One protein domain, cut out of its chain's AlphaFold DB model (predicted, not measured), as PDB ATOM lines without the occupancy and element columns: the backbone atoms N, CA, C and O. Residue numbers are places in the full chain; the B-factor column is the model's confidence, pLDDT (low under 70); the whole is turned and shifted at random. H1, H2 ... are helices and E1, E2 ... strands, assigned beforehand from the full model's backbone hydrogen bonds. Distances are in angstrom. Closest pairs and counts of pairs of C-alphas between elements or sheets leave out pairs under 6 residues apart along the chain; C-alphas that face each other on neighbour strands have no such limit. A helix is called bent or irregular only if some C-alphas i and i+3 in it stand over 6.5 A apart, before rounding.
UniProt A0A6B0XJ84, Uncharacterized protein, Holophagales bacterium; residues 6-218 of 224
ATOM      1  N   GLU A   6     -19.631 -49.746 -73.064       49.97
ATOM      2  CA  GLU A   6     -20.595 -50.809 -72.768       49.97
ATOM      3  C   GLU A   6     -22.032 -50.438 -73.150       49.97
ATOM      4  O   GLU A   6     -22.872 -51.326 -73.296       49.97
ATOM      5  N   ASN A   7     -22.318 -49.148 -73.346       45.75
ATOM      6  CA  ASN A   7     -23.608 -48.677 -73.851       45.75
ATOM      7  C   ASN A   7     -23.660 -48.607 -75.385       45.75
ATOM      8  O   ASN A   7     -24.746 -48.522 -75.952       45.75
ATOM      9  N   ALA A   8     -22.518 -48.710 -76.070       48.84
ATOM     10  CA  ALA A   8     -22.438 -48.869 -77.521       48.84
ATOM     11  C   ALA A   8     -22.579 -50.349 -77.931       48.84
ATOM     12  O   ALA A   8     -21.860 -50.844 -78.799       48.84
ATOM     13  N   LYS A   9     -23.489 -51.090 -77.287       48.84
ATOM     14  CA  LYS A   9     -23.814 -52.458 -77.700       48.84
ATOM     15  C   LYS A   9     -24.655 -52.373 -78.968       48.84
ATOM     16  O   LYS A   9     -25.826 -52.011 -78.916       48.84
ATOM     17  N   GLY A  10     -24.020 -52.642 -80.107       50.31
ATOM     18  CA  GLY A  10     -24.695 -52.744 -81.394       50.31
ATOM     19  C   GLY A  10     -25.757 -53.842 -81.366       50.31
ATOM     20  O   GLY A  10     -25.538 -54.915 -80.802       50.31
ATOM     21  N   GLY A  11     -26.909 -53.557 -81.959       57.53
ATOM     22  CA  GLY A  11     -28.009 -54.497 -82.099       57.53
ATOM     23  C   GLY A  11     -29.226 -53.801 -82.684       57.53
ATOM     24  O   GLY A  11     -29.485 -52.638 -82.371       57.53
ATOM     25  N   GLU A  12     -29.956 -54.511 -83.539       74.62
ATOM     26  CA  GLU A  12     -31.252 -54.049 -84.023       74.62
ATOM     27  C   GLU A  12     -32.194 -53.845 -82.828       74.62
ATOM     28  O   GLU A  12     -32.218 -54.644 -81.887       74.62
ATOM     29  N   LEU A  13     -32.979 -52.769 -82.852       82.31
ATOM     30  CA  LEU A  13     -34.027 -52.552 -81.864       82.31
ATOM     31  C   LEU A  13     -35.366 -52.996 -82.447       82.31
ATOM     32  O   LEU A  13     -35.819 -52.453 -83.455       82.31
ATOM     33  N   THR A  14     -36.040 -53.922 -81.769       87.81
ATOM     34  CA  THR A  14     -37.430 -54.259 -82.084       87.81
ATOM     35  C   THR A  14     -38.349 -53.116 -81.659       87.81
ATOM     36  O   THR A  14     -38.490 -52.798 -80.477       87.81
ATOM     37  N   VAL A  15     -39.009 -52.508 -82.638       87.19
ATOM     38  CA  VAL A  15     -39.946 -51.396 -82.474       87.19
ATOM     39  C   VAL A  15     -41.363 -51.866 -82.807       87.19
ATOM     40  O   VAL A  15     -41.589 -52.603 -83.770       87.19
ATOM     41  N   LEU A  16     -42.349 -51.436 -82.014       90.00
ATOM     42  CA  LEU A  16     -43.759 -51.732 -82.266       90.00
ATOM     43  C   LEU A  16     -44.301 -50.830 -83.385       90.00
ATOM     44  O   LEU A  16     -44.660 -49.679 -83.142       90.00
ATOM     45  N   GLY A  17     -44.379 -51.346 -84.610       92.56
ATOM     46  CA  GLY A  17     -45.082 -50.677 -85.705       92.56
ATOM     47  C   GLY A  17     -46.605 -50.767 -85.564       92.56
ATOM     48  O   GLY A  17     -47.121 -51.451 -84.681       92.56
ATOM     49  N   GLY A  18     -47.324 -50.047 -86.421       91.94
ATOM     50  CA  GLY A  18     -48.779 -49.919 -86.332       91.94
ATOM     51  C   GLY A  18     -49.537 -51.178 -86.744       91.94
ATOM     52  O   GLY A  18     -50.666 -51.387 -86.310       91.94
ATOM     53  N   LEU A  19     -48.915 -52.018 -87.571       92.06
ATOM     54  CA  LEU A  19     -49.458 -53.285 -88.064       92.06
ATOM     55  C   LEU A  19     -48.690 -54.487 -87.507       92.06
ATOM     56  O   LEU A  19     -49.285 -55.519 -87.209       92.06
ATOM     57  N   LYS A  20     -47.364 -54.368 -87.389       92.69
ATOM     58  CA  LYS A  20     -46.476 -55.429 -86.894       92.69
ATOM     59  C   LYS A  20     -45.226 -54.851 -86.240       92.69
ATOM     60  O   LYS A  20     -44.842 -53.712 -86.514       92.69
ATOM     61  N   THR A  21     -44.553 -55.651 -85.422       93.31
ATOM     62  CA  THR A  21     -43.208 -55.324 -84.934       93.31
ATOM     63  C   THR A  21     -42.205 -55.280 -86.086       93.31
ATOM     64  O   THR A  21     -42.384 -55.936 -87.116       93.31
ATOM     65  N   LYS A  22     -41.151 -54.480 -85.918       91.12
ATOM     66  CA  LYS A  22     -40.060 -54.353 -86.880       91.12
ATOM     67  C   LYS A  22     -38.737 -54.198 -86.150       91.12
ATOM     68  O   LYS A  22     -38.629 -53.351 -85.271       91.12
ATOM     69  N   ASP A  23     -37.741 -54.951 -86.582       91.75
ATOM     70  CA  ASP A  23     -36.363 -54.775 -86.134       91.75
ATOM     71  C   ASP A  23     -35.703 -53.677 -86.965       91.75
ATOM     72  O   ASP A  23     -35.747 -53.713 -88.196       91.75
ATOM     73  N   VAL A  24     -35.193 -52.639 -86.313       92.00
ATOM     74  CA  VAL A  24     -34.592 -51.475 -86.972       92.00
ATOM     75  C   VAL A  24     -33.129 -51.379 -86.565       92.00
ATOM     76  O   VAL A  24     -32.828 -51.411 -85.373       92.00
ATOM     77  N   ASP A  25     -32.238 -51.227 -87.547       91.94
ATOM     78  CA  ASP A  25     -30.783 -51.280 -87.356       91.94
ATOM     79  C   ASP A  25     -30.268 -50.226 -86.376       91.94
ATOM     80  O   ASP A  25     -29.437 -50.513 -85.517       91.94
ATOM     81  N   VAL A  26     -30.778 -48.998 -86.485       90.81
ATOM     82  CA  VAL A  26     -30.421 -47.901 -85.584       90.81
ATOM     83  C   VAL A  26     -31.681 -47.212 -85.107       90.81
ATOM     84  O   VAL A  26     -32.472 -46.726 -85.914       90.81
ATOM     85  N   VAL A  27     -31.846 -47.092 -83.790       90.94
ATOM     86  CA  VAL A  27     -32.928 -46.305 -83.194       90.94
ATOM     87  C   VAL A  27     -32.387 -45.419 -82.084       90.94
ATOM     88  O   VAL A  27     -31.784 -45.882 -81.119       90.94
ATOM     89  N   VAL A  28     -32.666 -44.124 -82.195       89.81
ATOM     90  CA  VAL A  28     -32.376 -43.132 -81.163       89.81
ATOM     91  C   VAL A  28     -33.667 -42.817 -80.428       89.81
ATOM     92  O   VAL A  28     -34.601 -42.226 -80.979       89.81
ATOM     93  N   THR A  29     -33.704 -43.184 -79.150       88.12
ATOM     94  CA  THR A  29     -34.830 -42.903 -78.261       88.12
ATOM     95  C   THR A  29     -34.474 -41.821 -77.248       88.12
ATOM     96  O   THR A  29     -33.321 -41.639 -76.850       88.12
ATOM     97  N   ARG A  30     -35.484 -41.071 -76.807       85.94
ATOM     98  CA  ARG A  30     -35.380 -40.148 -75.673       85.94
ATOM     99  C   ARG A  30     -36.389 -40.583 -74.620       85.94
ATOM    100  O   ARG A  30     -37.565 -40.710 -74.935       85.94
ATOM    101  N   ARG A  31     -35.940 -40.772 -73.374       80.62
ATOM    102  CA  ARG A  31     -36.724 -41.370 -72.272       80.62
ATOM    103  C   ARG A  31     -38.155 -40.827 -72.123       80.62
ATOM    104  O   ARG A  31     -39.062 -41.614 -71.905       80.62
ATOM    105  N   ASP A  32     -38.356 -39.520 -72.293       84.88
ATOM    106  CA  ASP A  32     -39.663 -38.870 -72.089       84.88
ATOM    107  C   ASP A  32     -40.429 -38.564 -73.391       84.88
ATOM    108  O   ASP A  32     -41.460 -37.899 -73.356       84.88
ATOM    109  N   ILE A  33     -39.893 -38.962 -74.548       87.69
ATOM    110  CA  ILE A  33     -40.465 -38.651 -75.872       87.69
ATOM    111  C   ILE A  33     -40.733 -39.937 -76.661       87.69
ATOM    112  O   ILE A  33     -41.720 -40.021 -77.383       87.69
ATOM    113  N   GLY A  34     -39.876 -40.946 -76.509       88.44
ATOM    114  CA  GLY A  34     -39.881 -42.169 -77.304       88.44
ATOM    115  C   GLY A  34     -38.879 -42.123 -78.467       88.44
ATOM    116  O   GLY A  34     -37.907 -41.356 -78.417       88.44
ATOM    117  N   PRO A  35     -39.070 -42.968 -79.496       91.38
ATOM    118  CA  PRO A  35     -38.253 -42.972 -80.707       91.38
ATOM    119  C   PRO A  35     -38.297 -41.617 -81.417       91.38
ATOM    120  O   PRO A  35     -39.371 -41.073 -81.668       91.38
ATOM    121  N   CYS A  36     -37.123 -41.062 -81.715       92.94
ATOM    122  CA  CYS A  36     -37.004 -39.769 -82.389       92.94
ATOM    123  C   CYS A  36     -36.316 -39.874 -83.751       92.94
ATOM    124  O   CYS A  36     -36.719 -39.190 -84.689       92.94
ATOM    125  N   VAL A  37     -35.313 -40.750 -83.862       94.62
ATOM    126  CA  VAL A  37     -34.648 -41.076 -85.127       94.62
ATOM    127  C   VAL A  37     -34.567 -42.587 -85.266       94.62
ATOM    128  O   VAL A  37     -34.316 -43.284 -84.284       94.62
ATOM    129  N   ALA A  38     -34.770 -43.079 -86.477       95.44
ATOM    130  CA  ALA A  38     -34.561 -44.460 -86.860       95.44
ATOM    131  C   ALA A  38     -33.827 -44.507 -88.201       95.44
ATOM    132  O   ALA A  38     -34.057 -43.648 -89.052       95.44
ATOM    133  N   VAL A  39     -32.982 -45.509 -88.411       96.12
ATOM    134  CA  VAL A  39     -32.391 -45.809 -89.717       96.12
ATOM    135  C   VAL A  39     -32.474 -47.308 -89.949       96.12
ATOM    136  O   VAL A  39     -32.019 -48.088 -89.117       96.12
ATOM    137  N   SER A  40     -33.076 -47.684 -91.074       95.19
ATOM    138  CA  SER A  40     -33.071 -49.048 -91.596       95.19
ATOM    139  C   SER A  40     -31.993 -49.159 -92.666       95.19
ATOM    140  O   SER A  40     -31.903 -48.294 -93.543       95.19
ATOM    141  N   ILE A  41     -31.168 -50.196 -92.583       95.00
ATOM    142  CA  ILE A  41     -30.046 -50.446 -93.481       95.00
ATOM    143  C   ILE A  41     -30.285 -51.776 -94.190       95.00
ATOM    144  O   ILE A  41     -30.651 -52.780 -93.587       95.00
ATOM    145  N   LYS A  42     -30.090 -51.798 -95.507       93.31
ATOM    146  CA  LYS A  42     -30.190 -53.017 -96.312       93.31
ATOM    147  C   LYS A  42     -28.972 -53.166 -97.203       93.31
ATOM    148  O   LYS A  42     -28.470 -52.190 -97.751       93.31
ATOM    149  N   GLY A  43     -28.528 -54.408 -97.365       93.31
ATOM    150  CA  GLY A  43     -27.467 -54.791 -98.287       93.31
ATOM    151  C   GLY A  43     -27.995 -55.748 -99.350       93.31
ATOM    152  O   GLY A  43     -28.640 -56.740 -99.012       93.31
ATOM    153  N   THR A  44     -27.690 -55.486-100.620       94.38
ATOM    154  CA  THR A  44     -27.950 -56.419-101.723       94.38
ATOM    155  C   THR A  44     -26.640 -56.781-102.409       94.38
ATOM    156  O   THR A  44     -25.996 -55.950-103.045       94.38
ATOM    157  N   LEU A  45     -26.255 -58.051-102.286       92.00
ATOM    158  CA  LEU A  45     -25.039 -58.590-102.903       92.00
ATOM    159  C   LEU A  45     -25.297 -59.230-104.275       92.00
ATOM    160  O   LEU A  45     -24.370 -59.332-105.075       92.00
ATOM    161  N   LYS A  46     -26.534 -59.687-104.522       92.12
ATOM    162  CA  LYS A  46     -26.952 -60.419-105.726       92.12
ATOM    163  C   LYS A  46     -28.461 -60.345-105.961       92.12
ATOM    164  O   LYS A  46     -29.201 -59.829-105.124       92.12
ATOM    165  N   ALA A  47     -28.910 -60.950-107.053       89.75
ATOM    166  CA  ALA A  47     -30.285 -61.082-107.503       89.75
ATOM    167  C   ALA A  47     -30.986 -59.727-107.655       89.75
ATOM    168  O   ALA A  47     -32.074 -59.507-107.119       89.75
ATOM    169  N   LEU A  48     -30.372 -58.824-108.422       92.12
ATOM    170  CA  LEU A  48     -30.835 -57.448-108.623       92.12
ATOM    171  C   LEU A  48     -32.196 -57.372-109.331       92.12
ATOM    172  O   LEU A  48     -32.926 -56.394-109.175       92.12
ATOM    173  N   ARG A  49     -32.621 -58.445-110.010       86.69
ATOM    174  CA  ARG A  49     -34.007 -58.596-110.490       86.69
ATOM    175  C   ARG A  49     -35.062 -58.470-109.377       86.69
ATOM    176  O   ARG A  49     -36.196 -58.101-109.653       86.69
ATOM    177  N   ASN A  50     -34.694 -58.755-108.123       89.94
ATOM    178  CA  ASN A  50     -35.594 -58.721-106.965       89.94
ATOM    179  C   ASN A  50     -35.636 -57.356-106.260       89.94
ATOM    180  O   ASN A  50     -36.270 -57.236-105.209       89.94
ATOM    181  N   LEU A  51     -34.977 -56.323-106.798       93.06
ATOM    182  CA  LEU A  51     -34.983 -54.985-106.202       93.06
ATOM    183  C   LEU A  51     -36.402 -54.398-106.084       93.06
ATOM    184  O   LEU A  51     -36.691 -53.698-105.117       93.06
ATOM    185  N   THR A  52     -37.328 -54.751-106.981       85.12
ATOM    186  CA  THR A  52     -38.746 -54.363-106.859       85.12
ATOM    187  C   THR A  52     -39.385 -54.909-105.580       85.12
ATOM    188  O   THR A  52     -40.022 -54.161-104.847       85.12
ATOM    189  N   ASN A  53     -39.139 -56.174-105.233       90.25
ATOM    190  CA  ASN A  53     -39.662 -56.756-103.990       90.25
ATOM    191  C   ASN A  53     -39.065 -56.053-102.759       90.25
ATOM    192  O   ASN A  53     -39.732 -55.875-101.742       90.25
ATOM    193  N   ARG A  54     -37.799 -55.621-102.849       91.25
ATOM    194  CA  ARG A  54     -37.139 -54.833-101.795       91.25
ATOM    195  C   ARG A  54     -37.747 -53.439-101.654       91.25
ATOM    196  O   ARG A  54     -37.794 -52.909-100.550       91.25
ATOM    197  N   MET A  55     -38.210 -52.846-102.752       92.00
ATOM    198  CA  MET A  55     -38.951 -51.588-102.721       92.00
ATOM    199  C   MET A  55     -40.287 -51.748-101.990       92.00
ATOM    200  O   MET A  55     -40.561 -50.970-101.082       92.00
ATOM    201  N   GLU A  56     -41.075 -52.775-102.320       92.06
ATOM    202  CA  GLU A  56     -42.360 -53.040-101.653       92.06
ATOM    203  C   GLU A  56     -42.191 -53.240-100.139       92.06
ATOM    204  O   GLU A  56     -42.968 -52.714 -99.340       92.06
ATOM    205  N   GLU A  57     -41.125 -53.941 -99.735       91.75
ATOM    206  CA  GLU A  57     -40.733 -54.095 -98.331       91.75
ATOM    207  C   GLU A  57     -40.445 -52.737 -97.668       91.75
ATOM    208  O   GLU A  57     -40.981 -52.460 -96.597       91.75
ATOM    209  N   ALA A  58     -39.670 -51.862 -98.321       93.25
ATOM    210  CA  ALA A  58     -39.350 -50.530 -97.801       93.25
ATOM    211  C   ALA A  58     -40.603 -49.642 -97.642       93.25
ATOM    212  O   ALA A  58     -40.783 -48.974 -96.621       93.25
ATOM    213  N   VAL A  59     -41.525 -49.675 -98.611       94.19
ATOM    214  CA  VAL A  59     -42.814 -48.961 -98.512       94.19
ATOM    215  C   VAL A  59     -43.630 -49.464 -97.322       94.19
ATOM    216  O   VAL A  59     -44.153 -48.668 -96.533       94.19
ATOM    217  N   GLY A  60     -43.721 -50.786 -97.161       94.31
ATOM    218  CA  GLY A  60     -44.414 -51.400 -96.031       94.31
ATOM    219  C   GLY A  60     -43.787 -51.022 -94.687       94.31
ATOM    220  O   GLY A  60     -44.510 -50.716 -93.737       94.31
ATOM    221  N   ASP A  61     -42.458 -50.986 -94.616       93.06
ATOM    222  CA  ASP A  61     -41.711 -50.665 -93.401       93.06
ATOM    223  C   ASP A  61     -41.913 -49.214 -92.947       93.06
ATOM    224  O   ASP A  61     -42.250 -48.991 -91.779       93.06
ATOM    225  N   CYS A  62     -41.737 -48.222 -93.831       93.19
ATOM    226  CA  CYS A  62     -41.956 -46.817 -93.453       93.19
ATOM    227  C   CYS A  62     -43.408 -46.551 -93.058       93.19
ATOM    228  O   CYS A  62     -43.644 -45.927 -92.021       93.19
ATOM    229  N   THR A  63     -44.367 -47.106 -93.804       95.19
ATOM    230  CA  THR A  63     -45.794 -46.982 -93.482       95.19
ATOM    231  C   THR A  63     -46.087 -47.560 -92.100       95.19
ATOM    232  O   THR A  63     -46.663 -46.884 -91.246       95.19
ATOM    233  N   ASN A  64     -45.644 -48.796 -91.845       95.94
ATOM    234  CA  ASN A  64     -45.865 -49.487 -90.578       95.94
ATOM    235  C   ASN A  64     -45.300 -48.696 -89.389       95.94
ATOM    236  O   ASN A  64     -45.980 -48.523 -88.378       95.94
ATOM    237  N   ILE A  65     -44.073 -48.190 -89.507       95.19
ATOM    238  CA  ILE A  65     -43.417 -47.454 -88.424       95.19
ATOM    239  C   ILE A  65     -44.055 -46.077 -88.198       95.19
ATOM    240  O   ILE A  65     -44.297 -45.700 -87.048       95.19
ATOM    241  N   HIS A  66     -44.383 -45.337 -89.260       95.94
ATOM    242  CA  HIS A  66     -44.974 -44.004 -89.127       95.94
ATOM    243  C   HIS A  66     -46.411 -44.011 -88.599       95.94
ATOM    244  O   HIS A  66     -46.825 -43.009 -88.016       95.94
ATOM    245  N   ILE A  67     -47.154 -45.117 -88.731       94.50
ATOM    246  CA  ILE A  67     -48.455 -45.273 -88.058       94.50
ATOM    247  C   ILE A  67     -48.284 -45.198 -86.532       94.50
ATOM    248  O   ILE A  67     -49.014 -44.458 -85.873       94.50
ATOM    249  N   SER A  68     -47.310 -45.922 -85.970       94.31
ATOM    250  CA  SER A  68     -47.045 -45.902 -84.522       94.31
ATOM    251  C   SER A  68     -46.348 -44.629 -84.061       94.31
ATOM    252  O   SER A  68     -46.638 -44.115 -82.980       94.31
ATOM    253  N   TYR A  69     -45.417 -44.112 -84.867       94.06
ATOM    254  CA  TYR A  69     -44.571 -42.980 -84.498       94.06
ATOM    255  C   TYR A  69     -44.605 -41.883 -85.572       94.06
ATOM    256  O   TYR A  69     -43.625 -41.693 -86.293       94.06
ATOM    257  N   PRO A  70     -45.688 -41.088 -85.665       92.94
ATOM    258  CA  PRO A  70     -45.850 -40.108 -86.743       92.94
ATOM    259  C   PRO A  70     -44.751 -39.041 -86.807       92.94
ATOM    260  O   PRO A  70     -44.463 -38.525 -87.887       92.94
ATOM    261  N   ASN A  71     -44.146 -38.705 -85.661       92.56
ATOM    262  CA  ASN A  71     -43.069 -37.715 -85.554       92.56
ATOM    263  C   ASN A  71     -41.668 -38.283 -85.834       92.56
ATOM    264  O   ASN A  71     -40.755 -37.488 -86.066       92.56
ATOM    265  N   LEU A  72     -41.494 -39.610 -85.834       94.88
ATOM    266  CA  LEU A  72     -40.193 -40.252 -86.028       94.88
ATOM    267  C   LEU A  72     -39.549 -39.776 -87.327       94.88
ATOM    268  O   LEU A  72     -40.204 -39.746 -88.363       94.88
ATOM    269  N   VAL A  73     -38.273 -39.407 -87.260       96.38
ATOM    270  CA  VAL A  73     -37.444 -39.213 -88.450       96.38
ATOM    271  C   VAL A  73     -36.860 -40.561 -88.833       96.38
ATOM    272  O   VAL A  73     -36.048 -41.109 -88.088       96.38
ATOM    273  N   TYR A  74     -37.281 -41.101 -89.964       97.25
ATOM    274  CA  TYR A  74     -36.920 -42.426 -90.420       97.25
ATOM    275  C   TYR A  74     -36.097 -42.354 -91.709       97.25
ATOM    276  O   TYR A  74     -36.543 -41.839 -92.735       97.25
ATOM    277  N   GLY A  75     -34.876 -42.872 -91.639       97.62
ATOM    278  CA  GLY A  75     -33.979 -43.037 -92.773       97.62
ATOM    279  C   GLY A  75     -33.981 -44.457 -93.328       97.62
ATOM    280  O   GLY A  75     -34.122 -45.425 -92.579       97.62
ATOM    281  N   PHE A  76     -33.749 -44.578 -94.631       97.75
ATOM    282  CA  PHE A  76     -33.484 -45.850 -95.299       97.75
ATOM    283  C   PHE A  76     -32.184 -45.772 -96.096       97.75
ATOM    284  O   PHE A  76     -32.071 -44.959 -97.010       97.75
ATOM    285  N   LEU A  77     -31.204 -46.606 -95.761       97.44
ATOM    286  CA  LEU A  77     -29.950 -46.726 -96.500       97.44
ATOM    287  C   LEU A  77     -29.892 -48.096 -97.169       97.44
ATOM    288  O   LEU A  77     -29.903 -49.121 -96.493       97.44
ATOM    289  N   HIS A  78     -29.776 -48.121 -98.492       96.94
ATOM    290  CA  HIS A  78     -29.557 -49.353 -99.235       96.94
ATOM    291  C   HIS A  78     -28.177 -49.335 -99.891       96.94
ATOM    292  O   HIS A  78     -27.842 -48.432-100.655       96.94
ATOM    293  N   VAL A  79     -27.380 -50.355 -99.593       95.81
ATOM    294  CA  VAL A  79     -26.075 -50.604-100.195       95.81
ATOM    295  C   VAL A  79     -26.178 -51.762-101.186       95.81
ATOM    296  O   VAL A  79     -26.630 -52.852-100.836       95.81
ATOM    297  N   ILE A  80     -25.751 -51.541-102.425       95.56
ATOM    298  CA  ILE A  80     -25.691 -52.554-103.481       95.56
ATOM    299  C   ILE A  80     -24.221 -52.831-103.800       95.56
ATOM    300  O   ILE A  80     -23.419 -51.907-103.917       95.56
ATOM    301  N   ARG A  81     -23.841 -54.101-103.957       93.75
ATOM    302  CA  ARG A  81     -22.498 -54.433-104.452       93.75
ATOM    303  C   ARG A  81     -22.406 -54.119-105.945       93.75
ATOM    304  O   ARG A  81     -23.237 -54.580-106.725       93.75
ATOM    305  N   ALA A  82     -21.385 -53.372-106.351       94.69
ATOM    306  CA  ALA A  82     -21.151 -52.968-107.732       94.69
ATOM    307  C   ALA A  82     -20.539 -54.105-108.572       94.69
ATOM    308  O   ALA A  82     -19.460 -53.955-109.141       94.69
ATOM    309  N   ASN A  83     -21.195 -55.270-108.624       94.00
ATOM    310  CA  ASN A  83     -20.693 -56.393-109.414       94.00
ATOM    311  C   ASN A  83     -20.620 -55.989-110.898       94.00
ATOM    312  O   ASN A  83     -21.602 -55.489-111.460       94.00
ATOM    313  N   ARG A  84     -19.455 -56.196-111.512       93.50
ATOM    314  CA  ARG A  84     -19.172 -55.798-112.893       93.50
ATOM    315  C   ARG A  84     -19.440 -56.959-113.845       93.50
ATOM    316  O   ARG A  84     -19.164 -58.107-113.513       93.50
ATOM    317  N   GLU A  85     -19.986 -56.648-115.012       95.00
ATOM    318  CA  GLU A  85     -20.160 -57.604-116.105       95.00
ATOM    319  C   GLU A  85     -18.811 -58.182-116.548       95.00
ATOM    320  O   GLU A  85     -17.830 -57.450-116.689       95.00
ATOM    321  N   GLY A  86     -18.770 -59.494-116.779       93.31
ATOM    322  CA  GLY A  86     -17.565 -60.211-117.189       93.31
ATOM    323  C   GLY A  86     -17.372 -61.524-116.429       93.31
ATOM    324  O   GLY A  86     -18.319 -62.013-115.807       93.31
ATOM    325  N   PRO A  87     -16.159 -62.105-116.474       93.50
ATOM    326  CA  PRO A  87     -15.835 -63.341-115.771       93.50
ATOM    327  C   PRO A  87     -16.133 -63.244-114.274       93.50
ATOM    328  O   PRO A  87     -15.834 -62.230-113.640       93.50
ATOM    329  N   LEU A  88     -16.689 -64.308-113.689       90.88
ATOM    330  CA  LEU A  88     -16.931 -64.330-112.250       90.88
ATOM    331  C   LEU A  88     -15.599 -64.314-111.486       90.88
ATOM    332  O   LEU A  88     -14.788 -65.234-111.604       90.88
ATOM    333  N   ALA A  89     -15.402 -63.287-110.660       86.06
ATOM    334  CA  ALA A  89     -14.207 -63.166-109.839       86.06
ATOM    335  C   ALA A  89     -14.131 -64.303-108.790       86.06
ATOM    336  O   ALA A  89     -15.139 -64.568-108.117       86.06
ATOM    337  N   PRO A  90     -12.974 -64.980-108.616       84.88
ATOM    338  CA  PRO A  90     -12.845 -66.134-107.722       84.88
ATOM    339  C   PRO A  90     -13.298 -65.866-106.281       84.88
ATOM    340  O   PRO A  90     -13.933 -66.712-105.653       84.88
ATOM    341  N   GLU A  91     -13.027 -64.672-105.761       83.94
ATOM    342  CA  GLU A  91     -13.411 -64.245-104.418       83.94
ATOM    343  C   GLU A  91     -14.928 -64.112-104.238       83.94
ATOM    344  O   GLU A  91     -15.426 -64.244-103.121       83.94
ATOM    345  N   ALA A  92     -15.686 -63.902-105.317       85.19
ATOM    346  CA  ALA A  92     -17.140 -63.777-105.277       85.19
ATOM    347  C   ALA A  92     -17.874 -65.114-105.501       85.19
ATOM    348  O   ALA A  92     -19.081 -65.205-105.256       85.19
ATOM    349  N   ALA A  93     -17.155 -66.170-105.895       85.50
ATOM    350  CA  ALA A  93     -17.726 -67.481-106.220       85.50
ATOM    351  C   ALA A  93     -18.389 -68.202-105.031       85.50
ATOM    352  O   ALA A  93     -19.138 -69.155-105.221       85.50
ATOM    353  N   HIS A  94     -18.157 -67.745-103.795       87.25
ATOM    354  CA  HIS A  94     -18.812 -68.303-102.609       87.25
ATOM    355  C   HIS A  94     -20.282 -67.873-102.451       87.25
ATOM    356  O   HIS A  94     -21.005 -68.468-101.653       87.25
ATOM    357  N   PHE A  95     -20.743 -66.855-103.191       87.81
ATOM    358  CA  PHE A  95     -22.132 -66.381-103.111       87.81
ATOM    359  C   PHE A  95     -22.765 -65.989-104.448       87.81
ATOM    360  O   PHE A  95     -23.999 -65.958-104.513       87.81
ATOM    361  N   LEU A  96     -21.974 -65.713-105.487       91.62
ATOM    362  CA  LEU A  96     -22.438 -65.507-106.861       91.62
ATOM    363  C   LEU A  96     -22.304 -66.800-107.667       91.62
ATOM    364  O   LEU A  96     -21.438 -67.629-107.391       91.62
ATOM    365  N   THR A  97     -23.166 -66.961-108.667       88.94
ATOM    366  CA  THR A  97     -23.177 -68.132-109.548       88.94
ATOM    367  C   THR A  97     -22.818 -67.684-110.964       88.94
ATOM    368  O   THR A  97     -23.384 -66.690-111.424       88.94
ATOM    369  N   PRO A  98     -21.875 -68.361-111.642       92.12
ATOM    370  CA  PRO A  98     -21.574 -68.042-113.025       92.12
ATOM    371  C   PRO A  98     -22.665 -68.578-113.962       92.12
ATOM    372  O   PRO A  98     -23.353 -69.547-113.633       92.12
ATOM    373  N   ASP A  99     -22.792 -67.968-115.134       92.50
ATOM    374  CA  ASP A  99     -23.564 -68.492-116.255       92.50
ATOM    375  C   ASP A  99     -22.849 -69.677-116.939       92.50
ATOM    376  O   ASP A  99     -21.737 -70.069-116.569       92.50
ATOM    377  N   ASP A 100     -23.481 -70.242-117.972       92.19
ATOM    378  CA  ASP A 100     -22.940 -71.376-118.736       92.19
ATOM    379  C   ASP A 100     -21.585 -71.069-119.411       92.19
ATOM    380  O   ASP A 100     -20.840 -71.987-119.755       92.19
ATOM    381  N   ALA A 101     -21.253 -69.787-119.599       91.69
ATOM    382  CA  ALA A 101     -20.000 -69.321-120.186       91.69
ATOM    383  C   ALA A 101     -18.928 -68.974-119.132       91.69
ATOM    384  O   ALA A 101     -17.814 -68.596-119.503       91.69
ATOM    385  N   GLY A 102     -19.226 -69.114-117.836       91.56
ATOM    386  CA  GLY A 102     -18.313 -68.773-116.741       91.56
ATOM    387  C   GLY A 102     -18.314 -67.287-116.352       91.56
ATOM    388  O   GLY A 102     -17.484 -66.867-115.539       91.56
ATOM    389  N   ASN A 103     -19.220 -66.486-116.915       93.81
ATOM    390  CA  ASN A 103     -19.375 -65.071-116.586       93.81
ATOM    391  C   ASN A 103     -20.359 -64.877-115.436       93.81
ATOM    392  O   ASN A 103     -21.116 -65.775-115.088       93.81
ATOM    393  N   LEU A 104     -20.357 -63.697-114.828       93.69
ATOM    394  CA  LEU A 104     -21.363 -63.319-113.847       93.69
ATOM    395  C   LEU A 104     -22.772 -63.353-114.466       93.69
ATOM    396  O   LEU A 104     -22.995 -62.750-115.514       93.69
ATOM    397  N   ASP A 105     -23.727 -63.997-113.785       93.38
ATOM    398  CA  ASP A 105     -25.135 -64.003-114.200       93.38
ATOM    399  C   ASP A 105     -25.659 -62.570-114.395       93.38
ATOM    400  O   ASP A 105     -25.492 -61.701-113.534       93.38
ATOM    401  N   ALA A 106     -26.337 -62.319-115.516       91.75
ATOM    402  CA  ALA A 106     -26.839 -60.993-115.876       91.75
ATOM    403  C   ALA A 106     -27.765 -60.370-114.810       91.75
ATOM    404  O   ALA A 106     -27.859 -59.147-114.706       91.75
ATOM    405  N   ASN A 107     -28.437 -61.184-113.988       92.25
ATOM    406  CA  ASN A 107     -29.280 -60.706-112.888       92.25
ATOM    407  C   ASN A 107     -28.483 -60.186-111.686       92.25
ATOM    408  O   ASN A 107     -29.077 -59.570-110.796       92.25
ATOM    409  N   ASP A 108     -27.183 -60.453-111.634       94.31
ATOM    410  CA  ASP A 108     -26.287 -60.052-110.554       94.31
ATOM    411  C   ASP A 108     -25.382 -58.876-110.956       94.31
ATOM    412  O   ASP A 108     -24.721 -58.303-110.087       94.31
ATOM    413  N   VAL A 109     -25.390 -58.481-112.237       95.00
ATOM    414  CA  VAL A 109     -24.627 -57.357-112.802       95.00
ATOM    415  C   VAL A 109     -25.227 -56.014-112.374       95.00
ATOM    416  O   VAL A 109     -26.358 -55.684-112.732       95.00
ATOM    417  N   ALA A 110     -24.446 -55.204-111.657       95.75
ATOM    418  CA  ALA A 110     -24.791 -53.825-111.300       95.75
ATOM    419  C   ALA A 110     -24.145 -52.800-112.244       95.75
ATOM    420  O   ALA A 110     -24.747 -51.763-112.525       95.75
ATOM    421  N   ILE A 111     -22.943 -53.099-112.746       95.69
ATOM    422  CA  ILE A 111     -22.186 -52.260-113.682       95.69
ATOM    423  C   ILE A 111     -21.909 -53.066-114.950       95.69
ATOM    424  O   ILE A 111     -21.298 -54.129-114.890       95.69
ATOM    425  N   ARG A 112     -22.353 -52.558-116.095       95.44
ATOM    426  CA  ARG A 112     -22.166 -53.188-117.406       95.44
ATOM    427  C   ARG A 112     -20.748 -52.972-117.931       95.44
ATOM    428  O   ARG A 112     -20.027 -52.094-117.451       95.44
ATOM    429  N   ALA A 113     -20.367 -53.725-118.957       93.50
ATOM    430  CA  ALA A 113     -19.044 -53.644-119.580       93.50
ATOM    431  C   ALA A 113     -18.723 -52.246-120.151       93.50
ATOM    432  O   ALA A 113     -17.558 -51.861-120.226       93.50
ATOM    433  N   ASP A 114     -19.748 -51.463-120.509       93.69
ATOM    434  CA  ASP A 114     -19.612 -50.073-120.968       93.69
ATOM    435  C   ASP A 114     -19.436 -49.048-119.828       93.69
ATOM    436  O   ASP A 114     -19.378 -47.845-120.081       93.69
ATOM    437  N   GLY A 115     -19.370 -49.506-118.573       92.69
ATOM    438  CA  GLY A 115     -19.328 -48.668-117.372       92.69
ATOM    439  C   GLY A 115     -20.693 -48.115-116.949       92.69
ATOM    440  O   GLY A 115     -20.804 -47.510-115.884       92.69
ATOM    441  N   GLY A 116     -21.744 -48.332-117.741       94.88
ATOM    442  CA  GLY A 116     -23.100 -47.917-117.414       94.88
ATOM    443  C   GLY A 116     -23.719 -48.775-116.311       94.88
ATOM    444  O   GLY A 116     -23.479 -49.977-116.213       94.88
ATOM    445  N   VAL A 117     -24.571 -48.161-115.495       96.38
ATOM    446  CA  VAL A 117     -25.313 -48.860-114.440       96.38
ATOM    447  C   VAL A 117     -26.414 -49.729-115.050       96.38
ATOM    448  O   VAL A 117     -27.105 -49.317-115.983       96.38
ATOM    449  N   ALA A 118     -26.587 -50.939-114.520       95.50
ATOM    450  CA  ALA A 118     -27.599 -51.879-114.977       95.50
ATOM    451  C   ALA A 118     -29.018 -51.306-114.838       95.50
ATOM    452  O   ALA A 118     -29.363 -50.659-113.846       95.50
ATOM    453  N   GLU A 119     -29.878 -51.599-115.813       94.00
ATOM    454  CA  GLU A 119     -31.224 -51.020-115.898       94.00
ATOM    455  C   GLU A 119     -32.077 -51.320-114.655       94.00
ATOM    456  O   GLU A 119     -32.826 -50.468-114.186       94.00
ATOM    457  N   ALA A 120     -31.930 -52.512-114.065       93.94
ATOM    458  CA  ALA A 120     -32.625 -52.874-112.830       93.94
ATOM    459  C   ALA A 120     -32.272 -51.939-111.660       93.94
ATOM    460  O   ALA A 120     -33.155 -51.563-110.890       93.94
ATOM    461  N   VAL A 121     -31.004 -51.531-111.556       95.94
ATOM    462  CA  VAL A 121     -30.514 -50.619-110.516       95.94
ATOM    463  C   VAL A 121     -30.996 -49.189-110.782       95.94
ATOM    464  O   VAL A 121     -31.431 -48.518-109.849       95.94
ATOM    465  N   VAL A 122     -31.004 -48.745-112.046       95.56
ATOM    466  CA  VAL A 122     -31.551 -47.431-112.438       95.56
ATOM    467  C   VAL A 122     -33.048 -47.343-112.136       95.56
ATOM    468  O   VAL A 122     -33.483 -46.417-111.457       95.56
ATOM    469  N   ARG A 123     -33.842 -48.344-112.537       94.50
ATOM    470  CA  ARG A 123     -35.280 -48.378-112.218       94.50
ATOM    471  C   ARG A 123     -35.521 -48.377-110.712       94.50
ATOM    472  O   ARG A 123     -36.420 -47.691-110.235       94.50
ATOM    473  N   TYR A 124     -34.726 -49.131-109.954       96.06
ATOM    474  CA  TYR A 124     -34.838 -49.149-108.500       96.06
ATOM    475  C   TYR A 124     -34.535 -47.779-107.880       96.06
ATOM    476  O   TYR A 124     -35.306 -47.309-107.044       96.06
ATOM    477  N   HIS A 125     -33.467 -47.114-108.332       96.56
ATOM    478  CA  HIS A 125     -33.158 -45.732-107.967       96.56
ATOM    479  C   HIS A 125     -34.355 -44.804-108.218       96.56
ATOM    480  O   HIS A 125     -34.764 -44.075-107.314       96.56
ATOM    481  N   ASP A 126     -34.955 -44.871-109.405       95.06
ATOM    482  CA  ASP A 126     -36.056 -43.982-109.782       95.06
ATOM    483  C   ASP A 126     -37.302 -44.199-108.920       95.06
ATOM    484  O   ASP A 126     -37.975 -43.237-108.546       95.06
ATOM    485  N   VAL A 127     -37.587 -45.443-108.528       93.31
ATOM    486  CA  VAL A 127     -38.686 -45.713-107.596       93.31
ATOM    487  C   VAL A 127     -38.366 -45.192-106.190       93.31
ATOM    488  O   VAL A 127     -39.241 -44.612-105.543       93.31
ATOM    489  N   LEU A 128     -37.121 -45.323-105.718       95.81
ATOM    490  CA  LEU A 128     -36.715 -44.792-104.410       95.81
ATOM    491  C   LEU A 128     -36.822 -43.260-104.318       95.81
ATOM    492  O   LEU A 128     -37.056 -42.743-103.224       95.81
ATOM    493  N   LEU A 129     -36.752 -42.529-105.439       95.50
ATOM    494  CA  LEU A 129     -37.047 -41.087-105.460       95.50
ATOM    495  C   LEU A 129     -38.475 -40.781-104.980       95.50
ATOM    496  O   LEU A 129     -38.707 -39.750-104.350       95.50
ATOM    497  N   GLY A 130     -39.427 -41.683-105.229       93.19
ATOM    498  CA  GLY A 130     -40.803 -41.560-104.747       93.19
ATOM    499  C   GLY A 130     -40.956 -41.785-103.241       93.19
ATOM    500  O   GLY A 130     -41.955 -41.352-102.665       93.19
ATOM    501  N   LEU A 131     -39.970 -42.425-102.601       95.06
ATOM    502  CA  LEU A 131     -40.012 -42.807-101.187       95.06
ATOM    503  C   LEU A 131     -39.272 -41.843-100.263       95.06
ATOM    504  O   LEU A 131     -39.372 -41.991 -99.051       95.06
ATOM    505  N   THR A 132     -38.534 -40.869-100.791       96.19
ATOM    506  CA  THR A 132     -37.761 -39.916 -99.978       96.19
ATOM    507  C   THR A 132     -38.486 -38.579 -99.783       96.19
ATOM    508  O   THR A 132     -39.472 -38.262-100.457       96.19
ATOM    509  N   GLY A 133     -37.985 -37.763 -98.854       94.81
ATOM    510  CA  GLY A 133     -38.396 -36.370 -98.688       94.81
ATOM    511  C   GLY A 133     -39.702 -36.158 -97.919       94.81
ATOM    512  O   GLY A 133     -40.436 -35.204 -98.198       94.81
ATOM    513  N   ARG A 134     -40.023 -37.008 -96.936       94.44
ATOM    514  CA  ARG A 134     -41.156 -36.785 -96.023       94.44
ATOM    515  C   ARG A 134     -40.941 -35.531 -95.160       94.44
ATOM    516  O   ARG A 134     -40.356 -35.573 -94.082       94.44
ATOM    517  N   GLY A 135     -41.461 -34.395 -95.620       86.06
ATOM    518  CA  GLY A 135     -41.232 -33.092 -94.981       86.06
ATOM    519  C   GLY A 135     -41.895 -32.888 -93.610       86.06
ATOM    520  O   GLY A 135     -41.431 -32.070 -92.824       86.06
ATOM    521  N   GLY A 136     -42.957 -33.624 -93.273       85.75
ATOM    522  CA  GLY A 136     -43.674 -33.417 -92.013       85.75
ATOM    523  C   GLY A 136     -44.681 -34.510 -91.686       85.75
ATOM    524  O   GLY A 136     -44.986 -35.367 -92.509       85.75
ATOM    525  N   VAL A 137     -45.230 -34.460 -90.470       85.50
ATOM    526  CA  VAL A 137     -46.065 -35.548 -89.927       85.50
ATOM    527  C   VAL A 137     -47.394 -35.761 -90.647       85.50
ATOM    528  O   VAL A 137     -47.976 -36.834 -90.540       85.50
ATOM    529  N   ARG A 138     -47.876 -34.736 -91.359       84.56
ATOM    530  CA  ARG A 138     -49.117 -34.770 -92.151       84.56
ATOM    531  C   ARG A 138     -48.888 -35.179 -93.607       84.56
ATOM    532  O   ARG A 138     -49.853 -35.289 -94.354       84.56
ATOM    533  N   ASN A 139     -47.634 -35.344 -94.016       86.50
ATOM    534  CA  ASN A 139     -47.296 -35.827 -95.347       86.50
ATOM    535  C   ASN A 139     -47.476 -37.353 -95.397       86.50
ATOM    536  O   ASN A 139     -47.723 -37.990 -94.372       86.50
ATOM    537  N   ASP A 140     -47.334 -37.925 -96.591       84.12
ATOM    538  CA  ASP A 140     -47.471 -39.362 -96.840       84.12
ATOM    539  C   ASP A 140     -46.649 -40.202 -95.844       84.12
ATOM    540  O   ASP A 140     -45.445 -39.989 -95.683       84.12
ATOM    541  N   LEU A 141     -47.314 -41.135 -95.154       87.88
ATOM    542  CA  LEU A 141     -46.693 -42.053 -94.190       87.88
ATOM    543  C   LEU A 141     -45.777 -43.070 -94.885       87.88
ATOM    544  O   LEU A 141     -44.859 -43.593 -94.255       87.88
ATOM    545  N   SER A 142     -45.994 -43.289 -96.183       91.94
ATOM    546  CA  SER A 142     -45.286 -44.240 -97.048       91.94
ATOM    547  C   SER A 142     -43.984 -43.667 -97.621       91.94
ATOM    548  O   SER A 142     -43.485 -44.124 -98.650       91.94
ATOM    549  N   ARG A 143     -43.445 -42.625 -96.980       95.88
ATOM    550  CA  ARG A 143     -42.170 -42.000 -97.328       95.88
ATOM    551  C   ARG A 143     -41.267 -41.906 -96.113       95.88
ATOM    552  O   ARG A 143     -41.721 -41.674 -94.996       95.88
ATOM    553  N   TYR A 144     -39.977 -42.013 -96.368       97.50
ATOM    554  CA  TYR A 144     -38.897 -41.716 -95.447       97.50
ATOM    555  C   TYR A 144     -38.543 -40.231 -95.491       97.50
ATOM    556  O   TYR A 144     -38.742 -39.538 -96.492       97.50
ATOM    557  N   GLU A 145     -37.958 -39.740 -94.410       97.38
ATOM    558  CA  GLU A 145     -37.376 -38.401 -94.343       97.38
ATOM    559  C   GLU A 145     -36.114 -38.320 -95.199       97.38
ATOM    560  O   GLU A 145     -35.889 -37.308 -95.863       97.38
ATOM    561  N   ALA A 146     -35.337 -39.404 -95.226       97.50
ATOM    562  CA  ALA A 146     -34.184 -39.552 -96.096       97.50
ATOM    563  C   ALA A 146     -34.084 -40.985 -96.620       97.50
ATOM    564  O   ALA A 146     -34.252 -41.953 -95.877       97.50
ATOM    565  N   VAL A 147     -33.743 -41.113 -97.895       98.06
ATOM    566  CA  VAL A 147     -33.324 -42.372 -98.508       98.06
ATOM    567  C   VAL A 147     -31.947 -42.156 -99.103       98.06
ATOM    568  O   VAL A 147     -31.726 -41.136 -99.751       98.06
ATOM    569  N   ALA A 148     -31.047 -43.110 -98.903       97.88
ATOM    570  CA  ALA A 148     -29.775 -43.167 -99.596       97.88
ATOM    571  C   ALA A 148     -29.596 -44.508-100.297       97.88
ATOM    572  O   ALA A 148     -29.979 -45.560 -99.783       97.88
ATOM    573  N   LEU A 149     -28.987 -44.445-101.473       97.38
ATOM    574  CA  LEU A 149     -28.631 -45.588-102.286       97.38
ATOM    575  C   LEU A 149     -27.149 -45.471-102.626       97.38
ATOM    576  O   LEU A 149     -26.725 -44.489-103.228       97.38
ATOM    577  N   ALA A 150     -26.368 -46.459-102.213       96.56
ATOM    578  CA  ALA A 150     -24.931 -46.492-102.425       96.56
ATOM    579  C   ALA A 150     -24.549 -47.762-103.180       96.56
ATOM    580  O   ALA A 150     -25.089 -48.836-102.911       96.56
ATOM    581  N   MET A 151     -23.596 -47.643-104.100       96.00
ATOM    582  CA  MET A 151     -22.912 -48.795-104.670       96.00
ATOM    583  C   MET A 151     -21.518 -48.908-104.067       96.00
ATOM    584  O   MET A 151     -20.818 -47.907-103.978       96.00
ATOM    585  N   VAL A 152     -21.126 -50.106-103.643       94.25
ATOM    586  CA  VAL A 152     -19.794 -50.371-103.078       94.25
ATOM    587  C   VAL A 152     -19.013 -51.247-104.034       94.25
ATOM    588  O   VAL A 152     -19.542 -52.240-104.544       94.25
ATOM    589  N   ASP A 153     -17.771 -50.857-104.286       90.44
ATOM    590  CA  ASP A 153     -16.886 -51.586-105.178       90.44
ATOM    591  C   ASP A 153     -16.637 -53.023-104.652       90.44
ATOM    592  O   ASP A 153     -16.532 -53.252-103.446       90.44
ATOM    593  N   PRO A 154     -16.629 -54.050-105.516       86.50
ATOM    594  CA  PRO A 154     -16.448 -55.429-105.073       86.50
ATOM    595  C   PRO A 154     -15.026 -55.741-104.586       86.50
ATOM    596  O   PRO A 154     -14.878 -56.710-103.837       86.50
ATOM    597  N   GLU A 155     -14.030 -54.957-105.010       84.31
ATOM    598  CA  GLU A 155     -12.600 -55.144-104.734       84.31
ATOM    599  C   GLU A 155     -12.101 -54.225-103.608       84.31
ATOM    600  O   GLU A 155     -11.048 -54.470-103.015       84.31
ATOM    601  N   SER A 156     -12.858 -53.175-103.272       84.75
ATOM    602  CA  SER A 156     -12.523 -52.244-102.192       84.75
ATOM    603  C   SER A 156     -13.759 -51.838-101.385       84.75
ATOM    604  O   SER A 156     -14.846 -51.731-101.936       84.75
ATOM    605  N   PRO A 157     -13.634 -51.512-100.086       79.94
ATOM    606  CA  PRO A 157     -14.767 -51.032 -99.289       79.94
ATOM    607  C   PRO A 157     -15.235 -49.613 -99.680       79.94
ATOM    608  O   PRO A 157     -15.977 -48.981 -98.930       79.94
ATOM    609  N   ALA A 158     -14.779 -49.076-100.815       88.88
ATOM    610  CA  ALA A 158     -15.106 -47.734-101.260       88.88
ATOM    611  C   ALA A 158     -16.517 -47.672-101.858       88.88
ATOM    612  O   ALA A 158     -16.922 -48.511-102.665       88.88
ATOM    613  N   VAL A 159     -17.254 -46.625-101.486       92.75
ATOM    614  CA  VAL A 159     -18.505 -46.258-102.151       92.75
ATOM    615  C   VAL A 159     -18.168 -45.599-103.488       92.75
ATOM    616  O   VAL A 159     -17.328 -44.699-103.545       92.75
ATOM    617  N   LEU A 160     -18.835 -46.023-104.558       92.75
ATOM    618  CA  LEU A 160     -18.740 -45.381-105.863       92.75
ATOM    619  C   LEU A 160     -19.277 -43.948-105.772       92.75
ATOM    620  O   LEU A 160     -20.393 -43.711-105.313       92.75
ATOM    621  N   THR A 161     -18.470 -42.976-106.188       89.75
ATOM    622  CA  THR A 161     -18.784 -41.548-106.014       89.75
ATOM    623  C   THR A 161     -19.532 -40.941-107.195       89.75
ATOM    624  O   THR A 161     -20.155 -39.888-107.054       89.75
ATOM    625  N   ASP A 162     -19.447 -41.577-108.359       89.06
ATOM    626  CA  ASP A 162     -20.059 -41.175-109.626       89.06
ATOM    627  C   ASP A 162     -21.537 -41.581-109.737       89.06
ATOM    628  O   ASP A 162     -22.268 -41.019-110.558       89.06
ATOM    629  N   TRP A 163     -22.004 -42.488-108.873       93.12
ATOM    630  CA  TRP A 163     -23.398 -42.904-108.815       93.12
ATOM    631  C   TRP A 163     -23.929 -43.061-107.372       93.12
ATOM    632  O   TRP A 163     -23.246 -43.655-106.543       93.12
ATOM    633  N   PRO A 164     -25.166 -42.617-107.056       94.75
ATOM    634  CA  PRO A 164     -26.087 -41.874-107.916       94.75
ATOM    635  C   PRO A 164     -25.504 -40.544-108.396       94.75
ATOM    636  O   PRO A 164     -24.605 -39.987-107.759       94.75
ATOM    637  N   LEU A 165     -26.012 -40.030-109.522       91.88
ATOM    638  CA  LEU A 165     -25.554 -38.752-110.082       91.88
ATOM    639  C   LEU A 165     -25.580 -37.651-109.014       91.88
ATOM    640  O   LEU A 165     -26.438 -37.662-108.136       91.88
ATOM    641  N   VAL A 166     -24.678 -36.670-109.119       88.88
ATOM    642  CA  VAL A 166     -24.512 -35.579-108.131       88.88
ATOM    643  C   VAL A 166     -25.832 -34.880-107.771       88.88
ATOM    644  O   VAL A 166     -26.034 -34.503-106.624       88.88
ATOM    645  N   ALA A 167     -26.750 -34.746-108.730       91.75
ATOM    646  CA  ALA A 167     -28.053 -34.113-108.524       91.75
ATOM    647  C   ALA A 167     -29.095 -35.003-107.815       91.75
ATOM    648  O   ALA A 167     -30.160 -34.510-107.442       91.75
ATOM    649  N   SER A 168     -28.839 -36.304-107.656       95.69
ATOM    650  CA  SER A 168     -29.780 -37.220-107.016       95.69
ATOM    651  C   SER A 168     -29.859 -36.953-105.509       95.69
ATOM    652  O   SER A 168     -28.824 -36.917-104.837       95.69
ATOM    653  N   PRO A 169     -31.069 -36.847-104.930       95.31
ATOM    654  CA  PRO A 169     -31.238 -36.733-103.485       95.31
ATOM    655  C   PRO A 169     -30.911 -38.038-102.743       95.31
ATOM    656  O   PRO A 169     -30.892 -38.035-101.517       95.31
ATOM    657  N   LEU A 170     -30.673 -39.146-103.460       97.38
ATOM    658  CA  LEU A 170     -30.365 -40.456-102.876       97.38
ATOM    659  C   LEU A 170     -28.873 -40.656-102.590       97.38
ATOM    660  O   LEU A 170     -28.459 -41.753-102.221       97.38
ATOM    661  N   ARG A 171     -28.044 -39.627-102.777       95.81
ATOM    662  CA  ARG A 171     -26.621 -39.712-102.449       95.81
ATOM    663  C   ARG A 171     -26.409 -39.880-100.953       95.81
ATOM    664  O   ARG A 171     -26.996 -39.167-100.141       95.81
ATOM    665  N   ILE A 172     -25.491 -40.777-100.603       94.12
ATOM    666  CA  ILE A 172     -25.136 -41.047 -99.208       94.12
ATOM    667  C   ILE A 172     -24.588 -39.805 -98.488       94.12
ATOM    668  O   ILE A 172     -24.866 -39.620 -97.305       94.12
ATOM    669  N   ASP A 173     -23.902 -38.912 -99.208       90.88
ATOM    670  CA  ASP A 173     -23.306 -37.691 -98.648       90.88
ATOM    671  C   ASP A 173     -24.356 -36.791 -97.973       90.88
ATOM    672  O   ASP A 173     -24.135 -36.279 -96.878       90.88
ATOM    673  N   GLY A 174     -25.533 -36.652 -98.597       91.12
ATOM    674  CA  GLY A 174     -26.630 -35.817 -98.098       91.12
ATOM    675  C   GLY A 174     -27.567 -36.523 -97.115       91.12
ATOM    676  O   GLY A 174     -28.454 -35.883 -96.547       91.12
ATOM    677  N   PHE A 175     -27.392 -37.831 -96.899       95.75
ATOM    678  CA  PHE A 175     -28.314 -38.655 -96.116       95.75
ATOM    679  C   PHE A 175     -28.454 -38.161 -94.675       95.75
ATOM    680  O   PHE A 175     -29.556 -37.867 -94.208       95.75
ATOM    681  N   MET A 176     -27.328 -38.025 -93.972       92.38
ATOM    682  CA  MET A 176     -27.333 -37.587 -92.576       92.38
ATOM    683  C   MET A 176     -27.799 -36.139 -92.436       92.38
ATOM    684  O   MET A 176     -28.516 -35.817 -91.491       92.38
ATOM    685  N   ASP A 177     -27.471 -35.275 -93.394       91.50
ATOM    686  CA  ASP A 177     -27.906 -33.879 -93.374       91.50
ATOM    687  C   ASP A 177     -29.427 -33.762 -93.515       91.50
ATOM    688  O   ASP A 177     -30.054 -32.926 -92.858       91.50
ATOM    689  N   ALA A 178     -30.045 -34.618 -94.335       94.06
ATOM    690  CA  ALA A 178     -31.498 -34.714 -94.439       94.06
ATOM    691  C   ALA A 178     -32.129 -35.200 -93.122       94.06
ATOM    692  O   ALA A 178     -33.087 -34.587 -92.643       94.06
ATOM    693  N   ILE A 179     -31.552 -36.229 -92.491       95.06
ATOM    694  CA  ILE A 179     -32.000 -36.741 -91.186       95.06
ATOM    695  C   ILE A 179     -31.911 -35.660 -90.102       95.06
ATOM    696  O   ILE A 179     -32.898 -35.396 -89.410       95.06
ATOM    697  N   TYR A 180     -30.768 -34.983 -89.967       92.12
ATOM    698  CA  TYR A 180     -30.591 -33.934 -88.961       92.12
ATOM    699  C   TYR A 180     -31.535 -32.756 -89.181       92.12
ATOM    700  O   TYR A 180     -32.137 -32.257 -88.229       92.12
ATOM    701  N   ARG A 181     -31.716 -32.340 -90.436       91.69
ATOM    702  CA  ARG A 181     -32.636 -31.257 -90.785       91.69
ATOM    703  C   ARG A 181     -34.076 -31.601 -90.418       91.69
ATOM    704  O   ARG A 181     -34.747 -30.788 -89.786       91.69
ATOM    705  N   ALA A 182     -34.536 -32.804 -90.766       93.88
ATOM    706  CA  ALA A 182     -35.872 -33.272 -90.403       93.88
ATOM    707  C   ALA A 182     -36.044 -33.363 -88.877       93.88
ATOM    708  O   ALA A 182     -37.094 -32.989 -88.345       93.88
ATOM    709  N   TYR A 183     -35.003 -33.800 -88.162       92.94
ATOM    710  CA  TYR A 183     -35.006 -33.854 -86.702       92.94
ATOM    711  C   TYR A 183     -35.174 -32.468 -86.084       92.94
ATOM    712  O   TYR A 183     -36.069 -32.272 -85.260       92.94
ATOM    713  N   ASP A 184     -34.369 -31.492 -86.503       90.12
ATOM    714  CA  ASP A 184     -34.449 -30.136 -85.958       90.12
ATOM    715  C   ASP A 184     -35.806 -29.494 -86.234       90.12
ATOM    716  O   ASP A 184     -36.421 -28.921 -85.331       90.12
ATOM    717  N   GLN A 185     -36.313 -29.642 -87.460       90.00
ATOM    718  CA  GLN A 185     -37.625 -29.128 -87.845       90.00
ATOM    719  C   GLN A 185     -38.729 -29.642 -86.917       90.00
ATOM    720  O   GLN A 185     -39.585 -28.860 -86.502       90.00
ATOM    721  N   ARG A 186     -38.689 -30.924 -86.536       89.75
ATOM    722  CA  ARG A 186     -39.733 -31.560 -85.718       89.75
ATOM    723  C   ARG A 186     -39.550 -31.355 -84.226       89.75
ATOM    724  O   ARG A 186     -40.494 -31.001 -83.525       89.75
ATOM    725  N   TYR A 187     -38.345 -31.598 -83.733       89.00
ATOM    726  CA  TYR A 187     -38.099 -31.724 -82.302       89.00
ATOM    727  C   TYR A 187     -37.511 -30.461 -81.683       89.00
ATOM    728  O   TYR A 187     -37.665 -30.271 -80.478       89.00
ATOM    729  N   VAL A 188     -36.863 -29.596 -82.468       87.00
ATOM    730  CA  VAL A 188     -36.215 -28.377 -81.960       87.00
ATOM    731  C   VAL A 188     -37.066 -27.147 -82.258       87.00
ATOM    732  O   VAL A 188     -37.419 -26.412 -81.336       87.00
ATOM    733  N   TYR A 189     -37.442 -26.937 -83.521       86.88
ATOM    734  CA  TYR A 189     -38.127 -25.716 -83.949       86.88
ATOM    735  C   TYR A 189     -39.645 -25.786 -83.764       86.88
ATOM    736  O   TYR A 189     -40.232 -24.866 -83.196       86.88
ATOM    737  N   ALA A 190     -40.291 -26.882 -84.176       86.19
ATOM    738  CA  ALA A 190     -41.742 -27.025 -84.034       86.19
ATOM    739  C   ALA A 190     -42.204 -27.259 -82.581       86.19
ATOM    740  O   ALA A 190     -43.377 -27.051 -82.270       86.19
ATOM    741  N   ALA A 191     -41.298 -27.646 -81.674       84.69
ATOM    742  CA  ALA A 191     -41.605 -27.916 -80.270       84.69
ATOM    743  C   ALA A 191     -40.691 -27.144 -79.290       84.69
ATOM    744  O   ALA A 191     -39.913 -27.763 -78.560       84.69
ATOM    745  N   PRO A 192     -40.814 -25.805 -79.165       82.69
ATOM    746  CA  PRO A 192     -39.910 -24.992 -78.338       82.69
ATOM    747  C   PRO A 192     -39.838 -25.422 -76.865       82.69
ATOM    748  O   PRO A 192     -38.788 -25.338 -76.235       82.69
ATOM    749  N   LYS A 193     -40.940 -25.950 -76.312       86.25
ATOM    750  CA  LYS A 193     -40.988 -26.475 -74.934       86.25
ATOM    751  C   LYS A 193     -40.093 -27.701 -74.723       86.25
ATOM    752  O   LYS A 193     -39.711 -27.982 -73.590       86.25
ATOM    753  N   LEU A 194     -39.773 -28.429 -75.793       85.00
ATOM    754  CA  LEU A 194     -38.885 -29.587 -75.761       85.00
ATOM    755  C   LEU A 194     -37.427 -29.218 -76.040       85.00
ATOM    756  O   LEU A 194     -36.562 -30.029 -75.724       85.00
ATOM    757  N   ALA A 195     -37.131 -28.011 -76.534       80.56
ATOM    758  CA  ALA A 195     -35.800 -27.622 -77.010       80.56
ATOM    759  C   ALA A 195     -34.681 -27.815 -75.972       80.56
ATOM    760  O   ALA A 195     -33.578 -28.235 -76.320       80.56
ATOM    761  N   SER A 196     -34.953 -27.584 -74.683       83.19
ATOM    762  CA  SER A 196     -33.976 -27.831 -73.607       83.19
ATOM    763  C   SER A 196     -33.539 -29.298 -73.519       83.19
ATOM    764  O   SER A 196     -32.431 -29.588 -73.068       83.19
ATOM    765  N   ARG A 197     -34.394 -30.213 -73.981       84.50
ATOM    766  CA  ARG A 197     -34.144 -31.650 -74.063       84.50
ATOM    767  C   ARG A 197     -33.667 -32.031 -75.465       84.50
ATOM    768  O   ARG A 197     -32.689 -32.759 -75.583       84.50
ATOM    769  N   THR A 198     -34.314 -31.562 -76.521       86.19
ATOM    770  CA  THR A 198     -34.130 -32.061 -77.895       86.19
ATOM    771  C   THR A 198     -33.068 -31.336 -78.707       86.19
ATOM    772  O   THR A 198     -32.704 -31.832 -79.766       86.19
ATOM    773  N   ARG A 199     -32.536 -30.198 -78.244       84.38
ATOM    774  CA  ARG A 199     -31.440 -29.526 -78.956       84.38
ATOM    775  C   ARG A 199     -30.268 -30.479 -79.189       84.38
ATOM    776  O   ARG A 199     -29.925 -31.283 -78.314       84.38
ATOM    777  N   ARG A 200     -29.624 -30.340 -80.347       78.00
ATOM    778  CA  ARG A 200     -28.396 -31.067 -80.656       78.00
ATOM    779  C   ARG A 200     -27.316 -30.706 -79.641       78.00
ATOM    780  O   ARG A 200     -27.111 -29.537 -79.313       78.00
ATOM    781  N   LEU A 201     -26.662 -31.733 -79.115       76.12
ATOM    782  CA  LEU A 201     -25.481 -31.575 -78.284       76.12
ATOM    783  C   LEU A 201     -24.269 -31.635 -79.203       76.12
ATOM    784  O   LEU A 201     -24.174 -32.527 -80.043       76.12
ATOM    785  N   THR A 202     -23.357 -30.689 -79.042       71.50
ATOM    786  CA  THR A 202     -22.063 -30.729 -79.708       71.50
ATOM    787  C   THR A 202     -21.035 -31.336 -78.767       71.50
ATOM    788  O   THR A 202     -21.095 -31.171 -77.542       71.50
ATOM    789  N   TRP A 203     -20.085 -32.065 -79.343       69.75
ATOM    790  CA  TRP A 203     -18.899 -32.470 -78.608       69.75
ATOM    791  C   TRP A 203     -18.137 -31.227 -78.154       69.75
ATOM    792  O   TRP A 203     -18.082 -30.222 -78.866       69.75
ATOM    793  N   ARG A 204     -17.540 -31.288 -76.960       73.12
ATOM    794  CA  ARG A 204     -16.568 -30.261 -76.585       73.12
ATOM    795  C   ARG A 204     -15.379 -30.340 -77.551       73.12
ATOM    796  O   ARG A 204     -15.016 -31.460 -77.911       73.12
ATOM    797  N   PRO A 205     -14.762 -29.210 -77.942       76.00
ATOM    798  CA  PRO A 205     -13.624 -29.218 -78.865       76.00
ATOM    799  C   PRO A 205     -12.449 -30.088 -78.397       76.00
ATOM    800  O   PRO A 205     -11.723 -30.637 -79.212       76.00
ATOM    801  N   ASP A 206     -12.290 -30.242 -77.082       79.31
ATOM    802  CA  ASP A 206     -11.268 -31.053 -76.418       79.31
ATOM    803  C   ASP A 206     -11.742 -32.478 -76.069       79.31
ATOM    804  O   ASP A 206     -11.090 -33.188 -75.303       79.31
ATOM    805  N   SER A 207     -12.898 -32.908 -76.584       74.69
ATOM    806  CA  SER A 207     -13.441 -34.233 -76.296       74.69
ATOM    807  C   SER A 207     -12.490 -35.327 -76.797       74.69
ATOM    808  O   SER A 207     -12.171 -35.340 -77.985       74.69
ATOM    809  N   PRO A 208     -12.132 -36.325 -75.967       72.06
ATOM    810  CA  PRO A 208     -11.342 -37.477 -76.411       72.06
ATOM    811  C   PRO A 208     -11.977 -38.243 -77.581       72.06
ATOM    812  O   PRO A 208     -11.270 -38.861 -78.369       72.06
ATOM    813  N   ALA A 209     -13.307 -38.168 -77.738       65.38
ATOM    814  CA  ALA A 209     -14.017 -38.751 -78.879       65.38
ATOM    815  C   ALA A 209     -13.610 -38.117 -80.223       65.38
ATOM    816  O   ALA A 209     -13.683 -38.779 -81.254       65.38
ATOM    817  N   LEU A 210     -13.142 -36.863 -80.207       66.75
ATOM    818  CA  LEU A 210     -12.628 -36.152 -81.379       66.75
ATOM    819  C   LEU A 210     -11.137 -36.434 -81.656       66.75
ATOM    820  O   LEU A 210     -10.599 -35.950 -82.645       66.75
ATOM    821  N   ALA A 211     -10.466 -37.225 -80.815       66.62
ATOM    822  CA  ALA A 211      -9.095 -37.684 -81.045       66.62
ATOM    823  C   ALA A 211      -9.026 -39.131 -81.574       66.62
ATOM    824  O   ALA A 211      -7.951 -39.608 -81.936       66.62
ATOM    825  N   ALA A 212     -10.154 -39.850 -81.604       66.62
ATOM    826  CA  ALA A 212     -10.231 -41.211 -82.129       66.62
ATOM    827  C   ALA A 212     -10.118 -41.229 -83.671       66.62
ATOM    828  O   ALA A 212     -10.486 -40.252 -84.312       66.62
ATOM    829  N   PRO A 213      -9.708 -42.338 -84.313       56.81
ATOM    830  CA  PRO A 213      -9.652 -42.429 -85.779       56.81
ATOM    831  C   PRO A 213     -10.991 -42.136 -86.486       56.81
ATOM    832  O   PRO A 213     -10.999 -41.631 -87.602       56.81
ATOM    833  N   LEU A 214     -12.116 -42.404 -85.812       56.62
ATOM    834  CA  LEU A 214     -13.483 -42.112 -86.275       56.62
ATOM    835  C   LEU A 214     -13.932 -40.661 -85.998       56.62
ATOM    836  O   LEU A 214     -15.019 -40.255 -86.395       56.62
ATOM    837  N   ALA A 215     -13.111 -39.858 -85.317       53.00
ATOM    838  CA  ALA A 215     -13.403 -38.472 -84.960       53.00
ATOM    839  C   ALA A 215     -13.866 -37.563 -86.107       53.00
ATOM    840  O   ALA A 215     -14.750 -36.738 -85.848       53.00
ATOM    841  N   PRO A 216     -13.342 -37.681 -87.348       57.53
ATOM    842  CA  PRO A 216     -13.820 -36.866 -88.460       57.53
ATOM    843  C   PRO A 216     -15.326 -37.025 -88.714       57.53
ATOM    844  O   PRO A 216     -15.983 -36.071 -89.118       57.53
ATOM    845  N   GLU A 217     -15.901 -38.195 -88.417       50.59
ATOM    846  CA  GLU A 217     -17.332 -38.467 -88.603       50.59
ATOM    847  C   GLU A 217     -18.212 -37.846 -87.506       50.59
ATOM    848  O   GLU A 217     -19.398 -37.591 -87.734       50.59
ATOM    849  N   PHE A 218     -17.632 -37.568 -86.334       46.38
ATOM    850  CA  PHE A 218     -18.303 -36.960 -85.179       46.38
ATOM    851  C   PHE A 218     -18.150 -35.435 -85.114       46.38
ATOM    852  O   PHE A 218     -18.712 -34.802 -84.211       46.38
TER     853      PHE A 218
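What this domain is: This is residues 6 to 218 of the 224 residues of an uncharacterized protein of Holophagales bacterium (UniProt A0A6B0XJ84). A twisted four-stranded sheet, E3 to E6, forms the middle layer, with the helices H1 and H2 side by side over one face and the helix H3 over the other. A small hairpin, E1 and E2, packs by the end of H1 and beside E3 and E4, while a long loop at one end and H4 at the other make the longest axis; after H4 a tail leads away from the sheet to the short helix H5. The printed part has 213 residues, with five named helices and six named strands in the order E1 E2 E3 E4 H1 E5 H2 E6 H3 H4 H5. The large sheet has the order E3 E4 E5 E6 and is mixed, the pair E1 and E2 is antiparallel, and the class is mixed, helices and strands, with under half of the residues in named elements. The whole is compact, with a radius of gyration of the C-alphas of 19.3 A, and only just elongated, spanning 65 by 43 by 34 A.

How they stand to each other: In the large sheet, E4 (residues 34 to 44) and E5 (residues 73 to 81) are inner strands and parallel, at 13 degrees, with N 40 and O 75 2.9 A apart, within hydrogen-bond range. E6 (residues 146 to 152), an edge strand, is parallel to E5 at 16 degrees, with N 78 and O 148 2.9 A apart. E3 (residues 26 to 30), the other edge strand, forms a hairpin with E4, antiparallel at 178 degrees, with N 28 and O 37 2.8 A apart; E4 bends by 52 degrees at residue 37. H1 (residues 48 to 68) is on the sheet at a height of 10.1 A, over E4 and E5 and along the strands. H2 (residues 119 to 129) is on the same face at 10.7 A, over E6, and touches residues 48 to 55 of H1, the closest C-alphas being those of Leu 51 and Tyr 124, 6.3 A; the two run the same way at a shallow tilt of 14 degrees. H3 (residues 172 to 189) is on the opposite face at 6.8 A, over E5 and E6, giving three layers, helices on both faces of a sheet. E4, H1, E5 and E5, H2, E6 are strand-helix-strand units, two parallel neighbour strands with a helix between, each with a right-handed crossover. H4 (residues 192 to 198), not on the sheet, touches residues 187 to 189 of H3, Val 188 and Ala 195 having the closest C-alphas, 5.0 A, at a steep tilt of 51 degrees, opposite ways. E1 (residues 13 to 16) and E2 (residues 21 to 24) form a hairpin, with N 15 and O 22 2.8 A apart; the closest C-alphas of E2 and E4 are those of Val 24 and Ser 40, 5.4 A. H5 (residues 215 to 218) is apart from H3 and H4. Every O i to N i+4 pair is within hydrogen-bond range in H2, against 14 of 17 in H1, 11 of 14 in H3 and 1 of 3 in H4, which has 3 of 4 O i to N i+3 pairs within range; H5 is too short for an O i to N i+4 pair.

Where its parts are: E4 is 30.7 A long, E5 26.7 A, E6 19.3 A and E3 13.5 A from first to last C-alpha. H1 is 31.3 A long, H3 25.2 A and H2 15.5 A. H1, H3 and H4 are irregular: C-alphas 49 and 52, 173 and 176, and 193 and 196 are each 7.3 A apart. E1 begins at C-alpha 13, (-34.027, -52.552, -81.864), E5 at C-alpha 73, (-37.444, -39.213, -88.450), and H5 ends at C-alpha 218, (-18.303, -36.960, -85.179).

The domain as a whole: The two C-alphas farthest apart are those of Ala 101 and Lys 193, 65.8 A. The printed part has no cut, and the long links are E5 to H2, with 37 residues, H2 to E6, E6 to H3 and H4 to H5. The mean pLDDT of the printed part is 88.3, with residues 6 to 11, 203 and 209 to 218 under 70.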